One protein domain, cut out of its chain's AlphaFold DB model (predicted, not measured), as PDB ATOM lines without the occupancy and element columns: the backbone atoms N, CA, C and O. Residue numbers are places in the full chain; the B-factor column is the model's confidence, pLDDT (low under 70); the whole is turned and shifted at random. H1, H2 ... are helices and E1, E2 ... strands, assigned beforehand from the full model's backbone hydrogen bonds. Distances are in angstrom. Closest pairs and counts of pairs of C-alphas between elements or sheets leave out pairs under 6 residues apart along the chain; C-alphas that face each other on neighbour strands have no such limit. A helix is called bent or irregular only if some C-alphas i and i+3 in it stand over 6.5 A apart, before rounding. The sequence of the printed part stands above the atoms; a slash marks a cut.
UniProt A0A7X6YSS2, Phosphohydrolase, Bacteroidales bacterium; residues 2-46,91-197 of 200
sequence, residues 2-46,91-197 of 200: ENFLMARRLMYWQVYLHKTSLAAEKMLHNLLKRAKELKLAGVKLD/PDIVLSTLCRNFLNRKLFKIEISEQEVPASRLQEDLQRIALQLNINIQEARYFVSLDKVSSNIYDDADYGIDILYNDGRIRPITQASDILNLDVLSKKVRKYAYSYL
ATOM      1  N   GLU A   2     163.505 203.205 196.757       78.56
ATOM      2  CA  GLU A   2     163.520 201.877 196.118       78.56
ATOM      3  C   GLU A   2     162.290 201.017 196.437       78.56
ATOM      4  O   GLU A   2     161.586 200.567 195.531       78.56
ATOM      5  N   ASN A   3     161.948 200.899 197.725       83.94
ATOM      6  CA  ASN A   3     160.735 200.204 198.165       83.94
ATOM      7  C   ASN A   3     159.458 200.779 197.536       83.94
ATOM      8  O   ASN A   3     158.520 200.037 197.270       83.94
ATOM      9  N   PHE A   4     159.417 202.086 197.262       84.56
ATOM     10  CA  PHE A   4     158.274 202.719 196.606       84.56
ATOM     11  C   PHE A   4     158.134 202.255 195.149       84.56
ATOM     12  O   PHE A   4     157.037 201.882 194.735       84.56
ATOM     13  N   LEU A   5     159.232 202.203 194.385       80.06
ATOM     14  CA  LEU A   5     159.217 201.721 192.998       80.06
ATOM     15  C   LEU A   5     158.833 200.236 192.922       80.06
ATOM     16  O   LEU A   5     158.017 199.842 192.082       80.06
ATOM     17  N   MET A   6     159.348 199.419 193.845       79.81
ATOM     18  CA  MET A   6     158.957 198.011 193.960       79.81
ATOM     19  C   MET A   6     157.476 197.852 194.324       79.81
ATOM     20  O   MET A   6     156.764 197.091 193.667       79.81
ATOM     21  N   ALA A   7     156.988 198.594 195.320       86.06
ATOM     22  CA  ALA A   7     155.586 198.560 195.729       86.06
ATOM     23  C   ALA A   7     154.653 199.002 194.593       86.06
ATOM     24  O   ALA A   7     153.661 198.328 194.322       86.06
ATOM     25  N   ARG A   8     155.002 200.069 193.859       82.38
ATOM     26  CA  ARG A   8     154.264 200.514 192.668       82.38
ATOM     27  C   ARG A   8     154.159 199.379 191.652       82.38
ATOM     28  O   ARG A   8     153.054 199.047 191.230       82.38
ATOM     29  N   ARG A   9     155.269 198.717 191.309       79.00
ATOM     30  CA  ARG A   9     155.255 197.565 190.390       79.00
ATOM     31  C   ARG A   9     154.336 196.439 190.856       79.00
ATOM     32  O   ARG A   9     153.600 195.886 190.036       79.00
ATOM     33  N   LEU A  10     154.388 196.091 192.140       83.88
ATOM     34  CA  LEU A  10     153.538 195.047 192.706       83.88
ATOM     35  C   LEU A  10     152.059 195.435 192.626       83.88
ATOM     36  O   LEU A  10     151.265 194.636 192.137       83.88
ATOM     37  N   MET A  11     151.703 196.672 192.979       86.88
ATOM     38  CA  MET A  11     150.329 197.181 192.882       86.88
ATOM     39  C   MET A  11     149.776 197.106 191.454       86.88
ATOM     40  O   MET A  11     148.645 196.660 191.255       86.88
ATOM     41  N   TYR A  12     150.578 197.465 190.445       83.69
ATOM     42  CA  TYR A  12     150.163 197.356 189.043       83.69
ATOM     43  C   TYR A  12     149.816 195.928 188.639       83.69
ATOM     44  O   TYR A  12     148.771 195.715 188.036       83.69
ATOM     45  N   TRP A  13     150.637 194.940 188.983       79.88
ATOM     46  CA  TRP A  13     150.374 193.561 188.560       79.88
ATOM     47  C   TRP A  13     149.366 192.821 189.436       79.88
ATOM     48  O   TRP A  13     148.558 192.051 188.921       79.88
ATOM     49  N   GLN A  14     149.433 193.014 190.752       84.38
ATOM     50  CA  GLN A  14     148.636 192.250 191.710       84.38
ATOM     51  C   GLN A  14     147.237 192.830 191.905       84.38
ATOM     52  O   GLN A  14     146.329 192.071 192.239       84.38
ATOM     53  N   VAL A  15     147.051 194.136 191.681       86.69
ATOM     54  CA  VAL A  15     145.778 194.828 191.926       86.69
ATOM     55  C   VAL A  15     145.209 195.407 190.634       86.69
ATOM     56  O   VAL A  15     144.172 194.932 190.170       86.69
ATOM     57  N   TYR A  16     145.888 196.376 190.011       84.81
ATOM     58  CA  TYR A  16     145.322 197.122 188.875       84.81
ATOM     59  C   TYR A  16     145.124 196.257 187.624       84.81
ATOM     60  O   TYR A  16     144.077 196.310 186.990       84.81
ATOM     61  N   LEU A  17     146.097 195.405 187.302       83.88
ATOM     62  CA  LEU A  17     146.048 194.468 186.174       83.88
ATOM     63  C   LEU A  17     145.682 193.052 186.622       83.88
ATOM     64  O   LEU A  17     145.978 192.071 185.930       83.88
ATOM     65  N   HIS A  18     145.046 192.925 187.788       88.56
ATOM     66  CA  HIS A  18     144.593 191.632 188.257       88.56
ATOM     67  C   HIS A  18     143.580 191.054 187.267       88.56
ATOM     68  O   HIS A  18     142.570 191.677 186.930       88.56
ATOM     69  N   LYS A  19     143.828 189.820 186.824       89.88
ATOM     70  CA  LYS A  19     143.065 189.162 185.754       89.88
ATOM     71  C   LYS A  19     141.546 189.217 185.978       89.88
ATOM     72  O   LYS A  19     140.793 189.520 185.061       89.88
ATOM     73  N   THR A  20     141.081 188.988 187.205       91.94
ATOM     74  CA  THR A  20     139.642 189.000 187.513       91.94
ATOM     75  C   THR A  20     139.031 190.397 187.377       91.94
ATOM     76  O   THR A  20     137.884 190.503 186.952       91.94
ATOM     77  N   SER A  21     139.789 191.450 187.700       92.38
ATOM     78  CA  SER A  21     139.353 192.842 187.540       92.38
ATOM     79  C   SER A  21     139.239 193.195 186.059       92.38
ATOM     80  O   SER A  21     138.201 193.692 185.637       92.38
ATOM     81  N   LEU A  22     140.231 192.801 185.251       91.75
ATOM     82  CA  LEU A  22     140.185 192.950 183.791       91.75
ATOM     83  C   LEU A  22     138.989 192.202 183.177       91.75
ATOM     84  O   LEU A  22     138.300 192.724 182.308       91.75
ATOM     85  N   ALA A  23     138.690 190.990 183.653       94.31
ATOM     86  CA  ALA A  23     137.527 190.236 183.185       94.31
ATOM     87  C   ALA A  23     136.194 190.935 183.516       94.31
ATOM     88  O   ALA A  23     135.270 190.904 182.700       94.31
ATOM     89  N   ALA A  24     136.085 191.556 184.696       95.81
ATOM     90  CA  ALA A  24     134.913 192.345 185.076       95.81
ATOM     91  C   ALA A  24     134.790 193.622 184.234       95.81
ATOM     92  O   ALA A  24     133.706 193.904 183.732       95.81
ATOM     93  N   GLU A  25     135.895 194.340 184.022       95.25
ATOM     94  CA  GLU A  25     135.955 195.536 183.177       95.25
ATOM     95  C   GLU A  25     135.462 195.233 181.757       95.25
ATOM     96  O   GLU A  25     134.583 195.925 181.248       95.25
ATOM     97  N   LYS A  26     135.946 194.151 181.133       95.44
ATOM     98  CA  LYS A  26     135.513 193.767 179.779       95.44
ATOM     99  C   LYS A  26     134.052 193.359 179.710       95.44
ATOM    100  O   LYS A  26     133.370 193.687 178.742       95.44
ATOM    101  N   MET A  27     133.547 192.687 180.740       97.00
ATOM    102  CA  MET A  27     132.124 192.370 180.829       97.00
ATOM    103  C   MET A  27     131.272 193.639 180.943       97.00
ATOM    104  O   MET A  27     130.280 193.754 180.226       97.00
ATOM    105  N   LEU A  28     131.666 194.594 181.792       97.88
ATOM    106  CA  LEU A  28     130.960 195.865 181.960       97.88
ATOM    107  C   LEU A  28     131.015 196.717 180.686       97.88
ATOM    108  O   LEU A  28     129.995 197.255 180.263       97.88
ATOM    109  N   HIS A  29     132.174 196.778 180.029       96.62
ATOM    110  CA  HIS A  29     132.330 197.453 178.745       96.62
ATOM    111  C   HIS A  29     131.375 196.878 177.690       96.62
ATOM    112  O   HIS A  29     130.623 197.624 177.067       96.62
ATOM    113  N   ASN A  30     131.354 195.551 177.522       97.62
ATOM    114  CA  ASN A  30     130.474 194.896 176.551       97.62
ATOM    115  C   ASN A  30     128.988 195.077 176.898       97.62
ATOM    116  O   ASN A  30     128.165 195.222 175.996       97.62
ATOM    117  N   LEU A  31     128.648 195.116 178.188       97.81
ATOM    118  CA  LEU A  31     127.296 195.393 178.676       97.81
ATOM    119  C   LEU A  31     126.847 196.805 178.282       97.81
ATOM    120  O   LEU A  31     125.806 196.950 177.646       97.81
ATOM    121  N   LEU A  32     127.643 197.830 178.604       97.75
ATOM    122  CA  LEU A  32     127.332 199.225 178.270       97.75
ATOM    123  C   LEU A  32     127.318 199.459 176.757       97.75
ATOM    124  O   LEU A  32     126.461 200.177 176.248       97.75
ATOM    125  N   LYS A  33     128.211 198.792 176.018       97.00
ATOM    126  CA  LYS A  33     128.217 198.813 174.555       97.00
ATOM    127  C   LYS A  33     126.912 198.257 173.978       97.00
ATOM    128  O   LYS A  33     126.305 198.907 173.130       97.00
ATOM    129  N   ARG A  34     126.445 197.097 174.461       97.94
ATOM    130  CA  ARG A  34     125.165 196.517 174.025       97.94
ATOM    131  C   ARG A  34     123.982 197.404 174.411       97.94
ATOM    132  O   ARG A  34     123.070 197.570 173.608       97.94
ATOM    133  N   ALA A  35     124.003 198.001 175.604       97.88
ATOM    134  CA  ALA A  35     122.974 198.947 176.031       97.88
ATOM    135  C   ALA A  35     122.894 200.159 175.085       97.88
ATOM    136  O   ALA A  35     121.809 200.504 174.618       97.88
ATOM    137  N   LYS A  36     124.041 200.747 174.721       96.75
ATOM    138  CA  LYS A  36     124.108 201.851 173.753       96.75
ATOM    139  C   LYS A  36     123.552 201.448 172.388       96.75
ATOM    140  O   LYS A  36     122.728 202.160 171.833       96.75
ATOM    141  N   GLU A  37     123.932 200.288 171.861       96.81
ATOM    142  CA  GLU A  37     123.406 199.800 170.577       96.81
ATOM    143  C   GLU A  37     121.889 199.604 170.580       96.81
ATOM    144  O   GLU A  37     121.217 200.011 169.636       96.81
ATOM    145  N   LEU A  38     121.337 199.016 171.644       97.06
ATOM    146  CA  LEU A  38     119.893 198.831 171.785       97.06
ATOM    147  C   LEU A  38     119.169 200.180 171.857       97.06
ATOM    148  O   LEU A  38     118.163 200.371 171.174       97.06
ATOM    149  N   LYS A  39     119.711 201.135 172.622       95.69
ATOM    150  CA  LYS A  39     119.178 202.499 172.716       95.69
ATOM    151  C   LYS A  39     119.163 203.194 171.352       95.69
ATOM    152  O   LYS A  39     118.144 203.769 170.976       95.69
ATOM    153  N   LEU A  40     120.258 203.103 170.597       95.25
ATOM    154  CA  LEU A  40     120.366 203.663 169.244       95.25
ATOM    155  C   LEU A  40     119.431 202.968 168.240       95.25
ATOM    156  O   LEU A  40     118.952 203.607 167.310       95.25
ATOM    157  N   ALA A  41     119.112 201.691 168.459       95.88
ATOM    158  CA  ALA A  41     118.102 200.956 167.698       95.88
ATOM    159  C   ALA A  41     116.650 201.292 168.108       95.88
ATOM    160  O   ALA A  41     115.712 200.682 167.598       95.88
ATOM    161  N   GLY A  42     116.443 202.241 169.029       95.31
ATOM    162  CA  GLY A  42     115.121 202.667 169.496       95.31
ATOM    163  C   GLY A  42     114.514 201.778 170.584       95.31
ATOM    164  O   GLY A  42     113.352 201.965 170.949       95.31
ATOM    165  N   VAL A  43     115.271 200.823 171.132       96.44
ATOM    166  CA  VAL A  43     114.817 200.000 172.258       96.44
ATOM    167  C   VAL A  43     114.837 200.841 173.530       96.44
ATOM    168  O   VAL A  43     115.834 201.486 173.867       96.44
ATOM    169  N   LYS A  44     113.725 200.829 174.265       93.25
ATOM    170  CA  LYS A  44     113.625 201.521 175.548       93.25
ATOM    171  C   LYS A  44     114.388 200.739 176.620       93.25
ATOM    172  O   LYS A  44     114.096 199.571 176.852       93.25
ATOM    173  N   LEU A  45     115.327 201.405 177.289       96.06
ATOM    174  CA  LEU A  45     116.081 200.864 178.418       96.06
ATOM    175  C   LEU A  45     115.769 201.664 179.680       96.06
ATOM    176  O   LEU A  45     115.875 202.888 179.682       96.06
ATOM    177  N   ASP A  46     115.415 200.969 180.757       95.25
ATOM    178  CA  ASP A  46     115.131 201.609 182.041       95.25
ATOM    179  C   ASP A  46     116.442 201.923 182.773       95.25
ATOM    180  O   ASP A  46     117.112 201.027 183.294       95.25
ATOM    181  N   PRO A  91     114.364 191.564 177.564       97.19
ATOM    182  CA  PRO A  91     114.153 190.553 176.519       97.19
ATOM    183  C   PRO A  91     115.394 190.252 175.665       97.19
ATOM    184  O   PRO A  91     115.540 189.148 175.149       97.19
ATOM    185  N   ASP A  92     116.300 191.224 175.526       98.06
ATOM    186  CA  ASP A  92     117.582 191.023 174.843       98.06
ATOM    187  C   ASP A  92     118.459 190.012 175.604       98.06
ATOM    188  O   ASP A  92     118.901 190.264 176.732       98.06
ATOM    189  N   ILE A  93     118.730 188.864 174.975       97.88
ATOM    190  CA  ILE A  93     119.483 187.754 175.580       97.88
ATOM    191  C   ILE A  93     120.914 188.180 175.917       97.88
ATOM    192  O   ILE A  93     121.443 187.782 176.958       97.88
ATOM    193  N   VAL A  94     121.541 189.001 175.067       98.31
ATOM    194  CA  VAL A  94     122.918 189.464 175.270       98.31
ATOM    195  C   VAL A  94     123.001 190.328 176.527       98.31
ATOM    196  O   VAL A  94     123.720 189.982 177.469       98.31
ATOM    197  N   LEU A  95     122.217 191.409 176.573       98.44
ATOM    198  CA  LEU A  95     122.195 192.363 177.677       98.44
ATOM    199  C   LEU A  95     121.815 191.687 178.995       98.44
ATOM    200  O   LEU A  95     122.545 191.804 179.982       98.44
ATOM    201  N   SER A  96     120.712 190.935 179.015       98.19
ATOM    202  CA  SER A  96     120.230 190.275 180.233       98.19
ATOM    203  C   SER A  96     121.219 189.238 180.764       98.19
ATOM    204  O   SER A  96     121.397 189.104 181.976       98.19
ATOM    205  N   THR A  97     121.916 188.509 179.888       98.19
ATOM    206  CA  THR A  97     122.933 187.530 180.299       98.19
ATOM    207  C   THR A  97     124.176 188.206 180.865       98.19
ATOM    208  O   THR A  97     124.651 187.781 181.919       98.19
ATOM    209  N   LEU A  98     124.672 189.279 180.241       98.25
ATOM    210  CA  LEU A  98     125.785 190.066 180.787       98.25
ATOM    211  C   LEU A  98     125.424 190.658 182.154       98.25
ATOM    212  O   LEU A  98     126.186 190.493 183.104       98.25
ATOM    213  N   CYS A  99     124.233 191.246 182.287       98.38
ATOM    214  CA  CYS A  99     123.752 191.815 183.546       98.38
ATOM    215  C   CYS A  99     123.637 190.756 184.651       98.38
ATOM    216  O   CYS A  99     124.166 190.935 185.749       98.38
ATOM    217  N   ARG A 100     122.994 189.611 184.367       98.19
ATOM    218  CA  ARG A 100     122.878 188.496 185.324       98.19
ATOM    219  C   ARG A 100     124.244 187.963 185.735       98.19
ATOM    220  O   ARG A 100     124.446 187.664 186.910       98.19
ATOM    221  N   ASN A 101     125.173 187.830 184.794       97.31
ATOM    222  CA  ASN A 101     126.506 187.323 185.088       97.31
ATOM    223  C   ASN A 101     127.318 188.310 185.925       97.31
ATOM    224  O   ASN A 101     127.954 187.888 186.891       97.31
ATOM    225  N   PHE A 102     127.243 189.604 185.618       97.56
ATOM    226  CA  PHE A 102     127.924 190.646 186.377       97.56
ATOM    227  C   PHE A 102     127.404 190.715 187.822       97.56
ATOM    228  O   PHE A 102     128.193 190.602 188.760       97.56
ATOM    229  N   LEU A 103     126.077 190.760 188.014       97.56
ATOM    230  CA  LEU A 103     125.434 190.779 189.340       97.56
ATOM    231  C   LEU A 103     125.776 189.552 190.190       97.56
ATOM    232  O   LEU A 103     126.036 189.674 191.382       97.56
ATOM    233  N   ASN A 104     125.788 188.364 189.579       97.19
ATOM    234  CA  ASN A 104     126.073 187.111 190.283       97.19
ATOM    235  C   ASN A 104     127.570 186.772 190.328       97.19
ATOM    236  O   ASN A 104     127.934 185.639 190.649       97.19
ATOM    237  N   ARG A 105     128.446 187.716 189.952       95.75
ATOM    238  CA  ARG A 105     129.906 187.537 189.899       95.75
ATOM    239  C   ARG A 105     130.346 186.320 189.063       95.75
ATOM    240  O   ARG A 105     131.423 185.758 189.271       95.75
ATOM    241  N   LYS A 106     129.547 185.927 188.066       96.38
ATOM    242  CA  LYS A 106     129.873 184.908 187.054       96.38
ATOM    243  C   LYS A 106     130.669 185.544 185.914       96.38
ATOM    244  O   LYS A 106     130.239 185.569 184.766       96.38
ATOM    245  N   LEU A 107     131.829 186.095 186.263       96.06
ATOM    246  CA  LEU A 107     132.688 186.848 185.351       96.06
ATOM    247  C   LEU A 107     133.263 185.967 184.230       96.06
ATOM    248  O   LEU A 107     133.354 184.737 184.358       96.06
ATOM    249  N   PHE A 108     133.714 186.611 183.152       96.62
ATOM    250  CA  PHE A 108     134.440 185.935 182.081       96.62
ATOM    251  C   PHE A 108     135.648 185.172 182.627       96.62
ATOM    252  O   PHE A 108     136.281 185.555 183.618       96.62
ATOM    253  N   LYS A 109     135.970 184.051 181.980       95.38
ATOM    254  CA  LYS A 109     137.285 183.444 182.145       95.38
ATOM    255  C   LYS A 109     138.265 184.274 181.335       95.38
ATOM    256  O   LYS A 109     137.965 184.618 180.203       95.38
ATOM    257  N   ILE A 110     139.409 184.578 181.929       93.81
ATOM    258  CA  ILE A 110     140.475 185.331 181.285       93.81
ATOM    259  C   ILE A 110     141.754 184.506 181.280       93.81
ATOM    260  O   ILE A 110     142.112 183.867 182.276       93.81
ATOM    261  N   GLU A 111     142.430 184.524 180.145       92.50
ATOM    262  CA  GLU A 111     143.727 183.903 179.932       92.50
ATOM    263  C   GLU A 111     144.694 184.974 179.450       92.50
ATOM    264  O   GLU A 111     144.360 185.766 178.575       92.50
ATOM    265  N   ILE A 112     145.876 185.020 180.059       89.31
ATOM    266  CA  ILE A 112     146.916 185.987 179.722       89.31
ATOM    267  C   ILE A 112     148.113 185.195 179.205       89.31
ATOM    268  O   ILE A 112     148.643 184.353 179.929       89.31
ATOM    269  N   SER A 113     148.521 185.467 177.968       89.81
ATOM    270  CA  SER A 113     149.601 184.772 177.262       89.81
ATOM    271  C   SER A 113     150.582 185.766 176.638       89.81
ATOM    272  O   SER A 113     150.263 186.939 176.448       89.81
ATOM    273  N   GLU A 114     151.785 185.309 176.304       88.31
ATOM    274  CA  GLU A 114     152.734 186.066 175.474       88.31
ATOM    275  C   GLU A 114     152.396 185.982 173.980       88.31
ATOM    276  O   GLU A 114     152.901 186.771 173.184       88.31
ATOM    277  N   GLN A 115     151.512 185.057 173.598       89.88
ATOM    278  CA  GLN A 115     151.094 184.819 172.219       89.88
ATOM    279  C   GLN A 115     149.625 185.187 172.009       89.88
ATOM    280  O   GLN A 115     148.804 185.058 172.922       89.88
ATOM    281  N   GLU A 116     149.299 185.626 170.793       91.00
ATOM    282  CA  GLU A 116     147.919 185.883 170.381       91.00
ATOM    283  C   GLU A 116     147.092 184.591 170.401       91.00
ATOM    284  O   GLU A 116     147.598 183.488 170.188       91.00
ATOM    285  N   VAL A 117     145.793 184.730 170.670       92.12
ATOM    286  CA  VAL A 117     144.884 183.585 170.637       92.12
ATOM    287  C   VAL A 117     144.633 183.168 169.188       92.12
ATOM    288  O   VAL A 117     144.278 184.022 168.374       92.12
ATOM    289  N   PRO A 118     144.770 181.869 168.851       94.19
ATOM    290  CA  PRO A 118     144.516 181.389 167.500       94.19
ATOM    291  C   PRO A 118     143.092 181.698 167.028       94.19
ATOM    292  O   PRO A 118     142.126 181.531 167.777       94.19
ATOM    293  N   ALA A 119     142.947 182.076 165.757       94.00
ATOM    294  CA  ALA A 119     141.647 182.392 165.165       94.00
ATOM    295  C   ALA A 119     140.664 181.206 165.206       94.00
ATOM    296  O   ALA A 119     139.469 181.417 165.409       94.00
ATOM    297  N   SER A 120     141.161 179.970 165.075       95.25
ATOM    298  CA  SER A 120     140.356 178.747 165.203       95.25
ATOM    299  C   SER A 120     139.692 178.652 166.575       95.25
ATOM    300  O   SER A 120     138.479 178.487 166.669       95.25
ATOM    301  N   ARG A 121     140.466 178.873 167.643       94.56
ATOM    302  CA  ARG A 121     139.969 178.861 169.022       94.56
ATOM    303  C   ARG A 121     138.901 179.929 169.259       94.56
ATOM    304  O   ARG A 121     137.890 179.652 169.898       94.56
ATOM    305  N   LEU A 122     139.109 181.141 168.740       95.12
ATOM    306  CA  LEU A 122     138.109 182.208 168.826       95.12
ATOM    307  C   LEU A 122     136.799 181.802 168.132       95.12
ATOM    308  O   LEU A 122     135.722 182.022 168.680       95.12
ATOM    309  N   GLN A 123     136.884 181.216 166.935       96.06
ATOM    310  CA  GLN A 123     135.706 180.758 166.196       96.06
ATOM    311  C   GLN A 123     134.961 179.636 166.929       96.06
ATOM    312  O   GLN A 123     133.736 179.698 167.020       96.06
ATOM    313  N   GLU A 124     135.676 178.665 167.500       96.12
ATOM    314  CA  GLU A 124     135.085 177.594 168.313       96.12
ATOM    315  C   GLU A 124     134.326 178.151 169.525       96.12
ATOM    316  O   GLU A 124     133.191 177.750 169.795       96.12
ATOM    317  N   ASP A 125     134.917 179.109 170.245       96.44
ATOM    318  CA  ASP A 125     134.264 179.743 171.391       96.44
ATOM    319  C   ASP A 125     133.028 180.550 170.977       96.44
ATOM    320  O   ASP A 125     131.996 180.457 171.644       96.44
ATOM    321  N   LEU A 126     133.094 181.291 169.868       97.25
ATOM    322  CA  LEU A 126     131.948 182.028 169.329       97.25
ATOM    323  C   LEU A 126     130.797 181.091 168.948       97.25
ATOM    324  O   LEU A 126     129.660 181.339 169.341       97.25
ATOM    325  N   GLN A 127     131.084 180.005 168.224       97.12
ATOM    326  CA  GLN A 127     130.078 179.010 167.837       97.12
ATOM    327  C   GLN A 127     129.447 178.344 169.056       97.12
ATOM    328  O   GLN A 127     128.225 178.224 169.147       97.12
ATOM    329  N   ARG A 128     130.273 177.963 170.033       96.56
ATOM    330  CA  ARG A 128     129.803 177.388 171.290       96.56
ATOM    331  C   ARG A 128     128.880 178.345 172.040       96.56
ATOM    332  O   ARG A 128     127.838 177.913 172.517       96.56
ATOM    333  N   ILE A 129     129.264 179.615 172.184       97.38
ATOM    334  CA  ILE A 129     128.468 180.613 172.915       97.38
ATOM    335  C   ILE A 129     127.156 180.901 172.180       97.38
ATOM    336  O   ILE A 129     126.107 180.949 172.820       97.38
ATOM    337  N   ALA A 130     127.211 181.043 170.853       97.31
ATOM    338  CA  ALA A 130     126.035 181.221 170.010       97.31
ATOM    339  C   ALA A 130     125.025 180.083 170.212       97.31
ATOM    340  O   ALA A 130     123.854 180.342 170.472       97.31
ATOM    341  N   LEU A 131     125.494 178.830 170.200       96.56
ATOM    342  CA  LEU A 131     124.653 177.660 170.457       96.56
ATOM    343  C   LEU A 131     124.128 177.625 171.902       96.56
ATOM    344  O   LEU A 131     122.943 177.394 172.121       96.56
ATOM    345  N   GLN A 132     124.995 177.878 172.886       95.88
ATOM    346  CA  GLN A 132     124.657 177.834 174.313       95.88
ATOM    347  C   GLN A 132     123.570 178.849 174.692       95.88
ATOM    348  O   GLN A 132     122.732 178.558 175.542       95.88
ATOM    349  N   LEU A 133     123.611 180.047 174.107       95.88
ATOM    350  CA  LEU A 133     122.674 181.133 174.406       95.88
ATOM    351  C   LEU A 133     121.554 181.272 173.368       95.88
ATOM    352  O   LEU A 133     120.678 182.110 173.555       95.88
ATOM    353  N   ASN A 134     121.571 180.457 172.308       96.56
ATOM    354  CA  ASN A 134     120.667 180.555 171.162       96.56
ATOM    355  C   ASN A 134     120.642 181.970 170.543       96.56
ATOM    356  O   ASN A 134     119.586 182.570 170.353       96.56
ATOM    357  N   ILE A 135     121.833 182.508 170.268       97.12
ATOM    358  CA  ILE A 135     122.060 183.833 169.666       97.12
ATOM    359  C   ILE A 135     122.905 183.702 168.400       97.12
ATOM    360  O   ILE A 135     123.532 182.671 168.158       97.12
ATOM    361  N   ASN A 136     122.964 184.756 167.587       97.12
ATOM    362  CA  ASN A 136     123.806 184.729 166.393       97.12
ATOM    363  C   ASN A 136     125.301 184.947 166.727       97.12
ATOM    364  O   ASN A 136     125.676 185.375 167.819       97.12
ATOM    365  N   ILE A 137     126.188 184.677 165.763       96.62
ATOM    366  CA  ILE A 137     127.645 184.810 165.954       96.62
ATOM    367  C   ILE A 137     128.076 186.258 166.233       96.62
ATOM    368  O   ILE A 137     129.052 186.468 166.951       96.62
ATOM    369  N   GLN A 138     127.377 187.260 165.692       96.00
ATOM    370  CA  GLN A 138     127.701 188.666 165.958       96.00
ATOM    371  C   GLN A 138     127.372 189.041 167.403       96.00
ATOM    372  O   GLN A 138     128.170 189.691 168.068       96.00
ATOM    373  N   GLU A 139     126.256 188.545 167.926       97.06
ATOM    374  CA  GLU A 139     125.860 188.685 169.327       97.06
ATOM    375  C   GLU A 139     126.772 187.891 170.272       97.06
ATOM    376  O   GLU A 139     127.092 188.343 171.372       97.06
ATOM    377  N   ALA A 140     127.290 186.741 169.839       97.31
ATOM    378  CA  ALA A 140     128.288 186.002 170.609       97.31
ATOM    379  C   ALA A 140     129.583 186.812 170.838       97.31
ATOM    380  O   ALA A 140     130.290 186.569 171.819       97.31
ATOM    381  N   ARG A 141     129.879 187.824 170.001       97.19
ATOM    382  CA  ARG A 141     131.063 188.687 170.169       97.19
ATOM    383  C   ARG A 141     131.047 189.509 171.458       97.19
ATOM    384  O   ARG A 141     132.123 189.824 171.948       97.19
ATOM    385  N   TYR A 142     129.889 189.802 172.059       98.00
ATOM    386  CA  TYR A 142     129.826 190.494 173.364       98.00
ATOM    387  C   TYR A 142     130.315 189.624 174.527       98.00
ATOM    388  O   TYR A 142     130.537 190.116 175.634       98.00
ATOM    389  N   PHE A 143     130.492 188.327 174.296       97.88
ATOM    390  CA  PHE A 143     130.915 187.362 175.302       97.88
ATOM    391  C   PHE A 143     132.372 186.935 175.150       97.88
ATOM    392  O   PHE A 143     132.809 186.042 175.876       97.88
ATOM    393  N   VAL A 144     133.114 187.561 174.233       96.50
ATOM    394  CA  VAL A 144     134.553 187.374 174.049       96.50
ATOM    395  C   VAL A 144     135.250 188.735 173.943       96.50
ATOM    396  O   VAL A 144     134.666 189.706 173.477       96.50
ATOM    397  N   SER A 145     136.503 188.825 174.381       94.38
ATOM    398  CA  SER A 145     137.343 190.017 174.212       94.38
ATOM    399  C   SER A 145     138.789 189.609 173.977       94.38
ATOM    400  O   SER A 145     139.294 188.704 174.644       94.38
ATOM    401  N   LEU A 146     139.445 190.291 173.042       92.62
ATOM    402  CA  LEU A 146     140.871 190.176 172.761       92.62
ATOM    403  C   LEU A 146     141.520 191.520 173.060       92.62
ATOM    404  O   LEU A 146     141.248 192.506 172.382       92.62
ATOM    405  N   ASP A 147     142.396 191.543 174.054       87.75
ATOM    406  CA  ASP A 147     143.046 192.756 174.523       87.75
ATOM    407  C   ASP A 147     144.562 192.594 174.554       87.75
ATOM    408  O   ASP A 147     145.101 191.505 174.764       87.75
ATOM    409  N   LYS A 148     145.265 193.709 174.372       85.31
ATOM    410  CA  LYS A 148     146.713 193.788 174.559       85.31
ATOM    411  C   LYS A 148     146.962 194.508 175.876       85.31
ATOM    412  O   LYS A 148     146.739 195.708 175.982       85.31
ATOM    413  N   VAL A 149     147.413 193.769 176.882       77.62
ATOM    414  CA  VAL A 149     147.807 194.332 178.173       77.62
ATOM    415  C   VAL A 149     149.289 194.645 178.090       77.62
ATOM    416  O   VAL A 149     150.129 193.745 178.046       77.62
ATOM    417  N   SER A 150     149.617 195.932 178.046       71.00
ATOM    418  CA  SER A 150     150.989 196.392 178.211       71.00
ATOM    419  C   SER A 150     151.115 197.192 179.488       71.00
ATOM    420  O   SER A 150     150.321 198.102 179.711       71.00
ATOM    421  N   SER A 151     152.136 196.900 180.285       66.00
ATOM    422  CA  SER A 151     152.554 197.794 181.359       66.00
ATOM    423  C   SER A 151     153.921 198.377 181.022       66.00
ATOM    424  O   SER A 151     154.860 197.650 180.691       66.00
ATOM    425  N   ASN A 152     154.003 199.706 181.061       63.94
ATOM    426  CA  ASN A 152     155.257 200.424 181.232       63.94
ATOM    427  C   ASN A 152     155.212 200.991 182.652       63.94
ATOM    428  O   ASN A 152     154.489 201.949 182.915       63.94
ATOM    429  N   ILE A 153     155.821 200.284 183.602       60.84
ATOM    430  CA  ILE A 153     155.634 200.564 185.037       60.84
ATOM    431  C   ILE A 153     156.502 201.743 185.470       60.84
ATOM    432  O   ILE A 153     156.122 202.493 186.373       60.84
ATOM    433  N   TYR A 154     157.643 201.896 184.805       62.53
ATOM    434  CA  TYR A 154     158.579 202.978 185.005       62.53
ATOM    435  C   TYR A 154     159.186 203.359 183.659       62.53
ATOM    436  O   TYR A 154     159.806 202.523 183.003       62.53
ATOM    437  N   ASP A 155     158.989 204.612 183.268       64.75
ATOM    438  CA  ASP A 155     159.678 205.217 182.139       64.75
ATOM    439  C   ASP A 155     160.659 206.242 182.700       64.75
ATOM    440  O   ASP A 155     160.238 207.202 183.346       64.75
ATOM    441  N   ASP A 156     161.954 206.004 182.510       58.84
ATOM    442  CA  ASP A 156     162.999 206.894 183.025       58.84
ATOM    443  C   ASP A 156     162.956 208.262 182.326       58.84
ATOM    444  O   ASP A 156     163.351 209.263 182.915       58.84
ATOM    445  N   ALA A 157     162.411 208.323 181.101       61.59
ATOM    446  CA  ALA A 157     162.295 209.559 180.333       61.59
ATOM    447  C   ALA A 157     161.231 210.519 180.893       61.59
ATOM    448  O   ALA A 157     161.436 211.730 180.867       61.59
ATOM    449  N   ASP A 158     160.125 209.986 181.425       58.41
ATOM    450  CA  ASP A 158     158.997 210.789 181.921       58.41
ATOM    451  C   ASP A 158     158.957 210.890 183.458       58.41
ATOM    452  O   ASP A 158     158.381 211.833 184.002       58.41
ATOM    453  N   TYR A 159     159.538 209.922 184.183       65.06
ATOM    454  CA  TYR A 159     159.384 209.784 185.640       65.06
ATOM    455  C   TYR A 159     160.700 209.531 186.391       65.06
ATOM    456  O   TYR A 159     160.677 208.941 187.479       65.06
ATOM    457  N   GLY A 160     161.826 209.974 185.825       76.00
ATOM    458  CA  GLY A 160     163.139 209.944 186.470       76.00
ATOM    459  C   GLY A 160     163.104 210.522 187.889       76.00
ATOM    460  O   GLY A 160     162.555 211.599 188.116       76.00
ATOM    461  N   ILE A 161     163.672 209.801 188.860       84.19
ATOM    462  CA  ILE A 161     163.818 210.292 190.239       84.19
ATOM    463  C   ILE A 161     165.290 210.589 190.502       84.19
ATOM    464  O   ILE A 161     166.121 209.684 190.443       84.19
ATOM    465  N   ASP A 162     165.590 211.831 190.867       88.44
ATOM    466  CA  ASP A 162     166.938 212.286 191.204       88.44
ATOM    467  C   ASP A 162     167.221 212.252 192.711       88.44
ATOM    468  O   ASP A 162     166.348 212.511 193.542       88.44
ATOM    469  N   ILE A 163     168.473 211.952 193.064       88.75
ATOM    470  CA  ILE A 163     168.982 211.882 194.434       88.75
ATOM    471  C   ILE A 163     170.056 212.953 194.631       88.75
ATOM    472  O   ILE A 163     171.095 212.932 193.971       88.75
ATOM    473  N   LEU A 164     169.807 213.875 195.565       93.06
ATOM    474  CA  LEU A 164     170.771 214.878 196.015       93.06
ATOM    475  C   LEU A 164     171.643 214.304 197.139       93.06
ATOM    476  O   LEU A 164     171.132 213.870 198.172       93.06
ATOM    477  N   TYR A 165     172.956 214.334 196.941       91.06
ATOM    478  CA  TYR A 165     173.951 213.896 197.913       91.06
ATOM    479  C   TYR A 165     174.437 215.060 198.782       91.06
ATOM    480  O   TYR A 165     174.336 216.232 198.416       91.06
ATOM    481  N   ASN A 166     175.034 214.731 199.929       92.50
ATOM    482  CA  ASN A 166     175.570 215.717 200.875       92.50
ATOM    483  C   ASN A 166     176.711 216.573 200.293       92.50
ATOM    484  O   ASN A 166     176.975 217.657 200.802       92.50
ATOM    485  N   ASP A 167     177.388 216.101 199.240       92.62
ATOM    486  CA  ASP A 167     178.422 216.846 198.509       92.62
ATOM    487  C   ASP A 167     177.840 217.797 197.441       92.62
ATOM    488  O   ASP A 167     178.588 218.402 196.673       92.62
ATOM    489  N   GLY A 168     176.508 217.923 197.382       92.81
ATOM    490  CA  GLY A 168     175.783 218.767 196.437       92.81
ATOM    491  C   GLY A 168     175.604 218.150 195.049       92.81
ATOM    492  O   GLY A 168     174.989 218.774 194.185       92.81
ATOM    493  N   ARG A 169     176.116 216.937 194.801       93.06
ATOM    494  CA  ARG A 169     175.922 216.256 193.516       93.06
ATOM    495  C   ARG A 169     174.517 215.680 193.429       93.06
ATOM    496  O   ARG A 169     173.975 215.181 194.411       93.06
ATOM    497  N   ILE A 170     173.964 215.689 192.223       91.38
ATOM    498  CA  ILE A 170     172.695 215.041 191.903       91.38
ATOM    499  C   ILE A 170     172.996 213.848 191.006       91.38
ATOM    500  O   ILE A 170     173.775 213.970 190.057       91.38
ATOM    501  N   ARG A 171     172.412 212.691 191.317       85.94
ATOM    502  CA  ARG A 171     172.458 211.519 190.438       85.94
ATOM    503  C   ARG A 171     171.077 210.884 190.333       85.94
ATOM    504  O   ARG A 171     170.374 210.838 191.344       85.94
ATOM    505  N   PRO A 172     170.709 210.341 189.166       83.25
ATOM    506  CA  PRO A 172     169.453 209.627 189.016       83.25
ATOM    507  C   PRO A 172     169.464 208.342 189.849       83.25
ATOM    508  O   PRO A 172     170.510 207.717 190.053       83.25
ATOM    509  N   ILE A 173     168.286 207.911 190.304       80.50
ATOM    510  CA  ILE A 173     168.114 206.693 191.109       80.50
ATOM    511  C   ILE A 173     168.665 205.444 190.402       80.50
ATOM    512  O   ILE A 173     169.141 204.529 191.068       80.50
ATOM    513  N   THR A 174     168.671 205.444 189.064       74.06
ATOM    514  CA  THR A 174     169.266 204.403 188.208       74.06
ATOM    515  C   THR A 174     170.765 204.217 188.430       74.06
ATOM    516  O   THR A 174     171.268 203.114 188.257       74.06
ATOM    517  N   GLN A 175     171.479 205.273 188.825       76.25
ATOM    518  CA  GLN A 175     172.922 205.250 189.090       76.25
ATOM    519  C   GLN A 175     173.250 205.239 190.591       76.25
ATOM    520  O   GLN A 175     174.408 205.074 190.968       76.25
ATOM    521  N   ALA A 176     172.249 205.479 191.440       75.94
ATOM    522  CA  ALA A 176     172.397 205.583 192.888       75.94
ATOM    523  C   ALA A 176     172.051 204.282 193.638       75.94
ATOM    524  O   ALA A 176     172.414 204.161 194.805       75.94
ATOM    525  N   SER A 177     171.331 203.347 193.002       71.19
ATOM    526  CA  SER A 177     170.831 202.112 193.622       71.19
ATOM    527  C   SER A 177     171.592 200.871 193.155       71.19
ATOM    528  O   SER A 177     171.662 200.603 191.959       71.19
ATOM    529  N   ASP A 178     172.059 200.061 194.107       67.19
ATOM    530  CA  ASP A 178     172.692 198.760 193.839       67.19
ATOM    531  C   ASP A 178     171.670 197.612 193.679       67.19
ATOM    532  O   ASP A 178     171.978 196.557 193.125       67.19
ATOM    533  N   ILE A 179     170.441 197.791 194.180       65.69
ATOM    534  CA  ILE A 179     169.399 196.746 194.246       65.69
ATOM    535  C   ILE A 179     168.473 196.799 193.023       65.69
ATOM    536  O   ILE A 179     167.945 195.778 192.568       65.69
ATOM    537  N   LEU A 180     168.245 197.994 192.479       63.06
ATOM    538  CA  LEU A 180     167.318 198.211 191.378       63.06
ATOM    539  C   LEU A 180     168.004 198.034 190.020       63.06
ATOM    540  O   LEU A 180     168.456 198.998 189.410       63.06
ATOM    541  N   ASN A 181     167.944 196.823 189.460       61.94
ATOM    542  CA  ASN A 181     168.077 196.658 188.008       61.94
ATOM    543  C   ASN A 181     166.815 197.211 187.319       61.94
ATOM    544  O   ASN A 181     165.865 196.478 187.014       61.94
ATOM    545  N   LEU A 182     166.781 198.532 187.124       60.50
ATOM    546  CA  LEU A 182     165.662 199.269 186.525       60.50
ATOM    547  C   LEU A 182     165.360 198.845 185.080       60.50
ATOM    548  O   LEU A 182     164.218 199.002 184.658       60.50
ATOM    549  N   ASP A 183     166.280 198.165 184.390       58.59
ATOM    550  CA  ASP A 183     166.024 197.488 183.106       58.59
ATOM    551  C   ASP A 183     164.861 196.484 183.175       58.59
ATOM    552  O   ASP A 183     164.123 196.277 182.212       58.59
ATOM    553  N   VAL A 184     164.643 195.857 184.337       60.91
ATOM    554  CA  VAL A 184     163.516 194.936 184.557       60.91
ATOM    555  C   VAL A 184     162.210 195.701 184.829       60.91
ATOM    556  O   VAL A 184     161.121 195.149 184.650       60.91
ATOM    557  N   LEU A 185     162.296 196.959 185.275       62.28
ATOM    558  CA  LEU A 185     161.156 197.842 185.549       62.28
ATOM    559  C   LEU A 185     160.701 198.623 184.306       62.28
ATOM    560  O   LEU A 185     159.500 198.863 184.166       62.28
ATOM    561  N   SER A 186     161.637 198.957 183.414       60.62
ATOM    562  CA  SER A 186     161.414 199.683 182.157       60.62
ATOM    563  C   SER A 186     161.085 198.773 180.970       60.62
ATOM    564  O   SER A 186     160.610 199.235 179.929       60.62
ATOM    565  N   LYS A 187     161.289 197.451 181.093       64.75
ATOM    566  CA  LYS A 187     160.954 196.513 180.017       64.75
ATOM    567  C   LYS A 187     159.446 196.489 179.778       64.75
ATOM    568  O   LYS A 187     158.680 195.913 180.551       64.75
ATOM    569  N   LYS A 188     159.028 197.044 178.639       67.88
ATOM    570  CA  LYS A 188     157.648 196.974 178.152       67.88
ATOM    571  C   LYS A 188     157.251 195.517 177.924       67.88
ATOM    572  O   LYS A 188     157.607 194.910 176.915       67.88
ATOM    573  N   VAL A 189     156.483 194.954 178.851       70.12
ATOM    574  CA  VAL A 189     155.908 193.617 178.687       70.12
ATOM    575  C   VAL A 189     154.598 193.765 177.928       70.12
ATOM    576  O   VAL A 189     153.694 194.463 178.383       70.12
ATOM    577  N   ARG A 190     154.487 193.116 176.767       78.06
ATOM    578  CA  ARG A 190     153.217 192.973 176.047       78.06
ATOM    579  C   ARG A 190     152.668 191.582 176.319       78.06
ATOM    580  O   ARG A 190     153.355 190.597 176.072       78.06
ATOM    581  N   LYS A 191     151.441 191.514 176.820       84.75
ATOM    582  CA  LYS A 191     150.689 190.271 176.976       84.75
ATOM    583  C   LYS A 191     149.372 190.376 176.224       84.75
ATOM    584  O   LYS A 191     148.799 191.458 176.109       84.75
ATOM    585  N   TYR A 192     148.884 189.247 175.751       89.56
ATOM    586  CA  TYR A 192     147.581 189.113 175.123       89.56
ATOM    587  C   TYR A 192     146.613 188.540 176.147       89.56
ATOM    588  O   TYR A 192     146.854 187.471 176.710       89.56
ATOM    589  N   ALA A 193     145.547 189.281 176.420       91.75
ATOM    590  CA  ALA A 193     144.469 188.871 177.295       91.75
ATOM    591  C   ALA A 193     143.279 188.429 176.446       91.75
ATOM    592  O   ALA A 193     142.767 189.189 175.628       91.75
ATOM    593  N   TYR A 194     142.831 187.199 176.662       95.19
ATOM    594  CA  TYR A 194     141.633 186.660 176.045       95.19
ATOM    595  C   TYR A 194     140.601 186.370 177.117       95.19
ATOM    596  O   TYR A 194     140.819 185.521 177.984       95.19
ATOM    597  N   SER A 195     139.492 187.098 177.063       95.50
ATOM    598  CA  SER A 195     138.365 186.935 177.976       95.50
ATOM    599  C   SER A 195     137.199 186.295 177.244       95.50
ATOM    600  O   SER A 195     136.908 186.687 176.121       95.50
ATOM    601  N   TYR A 196     136.522 185.332 177.862       96.50
ATOM    602  CA  TYR A 196     135.385 184.651 177.250       96.50
ATOM    603  C   TYR A 196     134.377 184.124 178.278       96.50
ATOM    604  O   TYR A 196     134.711 183.843 179.436       96.50
ATOM    605  N   LEU A 197     133.119 183.960 177.863       96.56
ATOM    606  CA  LEU A 197     132.074 183.363 178.693       96.56
ATOM    607  C   LEU A 197     132.391 181.896 179.017       96.56
ATOM    608  O   LEU A 197     132.657 181.084 178.125       96.56
TER     609      LEU A 197
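What this domain is: This is residues 2 to 46 and 91 to 197 of the 200 residues of the protein "Phosphohydrolase" of Bacteroidales bacterium (UniProt A0A7X6YSS2). This is a long, loosely built domain: a head of helices H2, H3, H4 and H5 at one end, a small strand hairpin, E3 and E4, at the other, and between them a narrow, twisted sheet of E1, E5 and E2. H2 packs over one face of the sheet with residues 19 to 30, H1 extends from its start toward the hairpin end, and the short helices H6, H7 and H8 lie along the thin stretches to and from the hairpin. The 152 printed residues have eight named helices and five named strands, in the order H1 H2 H3 E1 H4 H5 E2 H6 E3 E4 H7 H8 E5; both sheets, E1 - E5 - E2 and E3 - E4, are antiparallel, and the class is mixed, helices and strands. The whole is loose, with a radius of gyration of the C-alphas of 21.7 A, and only just elongated, spanning 73 by 37 by 26 A.

Where its parts are: H1, residues 2 to 16, begins with C-alpha 2 at (163.520, 201.877, 196.118) and is 20.2 A long; it is neither bent nor irregular, but only just: C-alphas 13 and 16 are 6.2 A apart. H2, residues 19 to 40, is the longest helix at 31.6 A and ends with C-alpha 40 at (120.366, 203.663, 169.244). H3 holds residues 93 to 103, 15.3 A, and E1 residues 109 to 113, 13.3 A. H4, residues 119 to 133, is 21.1 A long and H5, residues 137 to 143, 10.2 A. E2, residues 144 to 151, measures 22.0 A. Then come H6, residues 156 to 159, E3, residues 162 to 164, E4, residues 170 to 172, H7, residues 173 to 176, and H8, residues 183 to 186. E5, residues 189 to 196, is 22.4 A long and ends with C-alpha 196 at (135.385, 184.651, 177.250).

How they stand to each other: E5 is the inner strand of its sheet, antiparallel to E1 at 154 degrees, with N 111 and O 194 at 2.9 A, and to E2 at 160 degrees, with N 147 and O 193 at 2.9 A. H2 is on one face of this sheet, making two layers, helix over sheet, at a height over the sheet of 9.9 A; on the local plane it runs slantwise to the strands, at 49 degrees to E2. E1, H4 H5 and E2 form a split strand-helix-strand unit, two strands running the same way with E5 between them, and its crossover is right-handed. H4 only grazes the sheet, with residues 122 to 129. H5 is the hub, touching three helices. It touches H4 about perpendicular at 89 degrees, the closest C-alphas being those of Ala 130 and Ala 140, 5.3 A apart. It touches H3 at a shallow tilt of 10 degrees, the same way, with the C-alphas of Val 94 and Glu 139 closest at 6.7 A. It touches H2, through residues 27 to 34 of H2 alone, at a steep tilt of 47 degrees, opposite ways; the closest C-alphas are those of Asn 30 and Tyr 142, 5.5 A apart. H2 touches H3 at a steep tilt of 38 degrees, opposite ways, with the C-alphas of Leu 31 and Leu 98 closest at 5.9 A. H1 and H2 meet only through their link, and H1 is close to but not clearly touching H8, where the C-alphas of Arg 9 and Leu 185 are 7.6 A apart. E3 and E4 form a hairpin, with N 163 and O 171 at 2.8 A. Each O i to N i+4 pair is within hydrogen-bond range in H2, H3 and H4, against 10 of 11 in H1 and 1 of 3 in H5, where 4 of 4 O i to N i+3 pairs are; H6, H7 and H8 are too short for an i+4 pair.

The domain as a whole: The two C-alphas farthest apart, those of Asn 134 and Asp 167, are 73.5 A apart. Residues 47 to 90 are cut out, and C-alphas 46 and 91 are 12.4 A apart across the cut. Of the links that are printed whole, H7 to H8 is short, the others are tight, and there is no long one. The mean pLDDT of the printed part is 88.0; residues 151 to 159 and 178 to 188 are under 70.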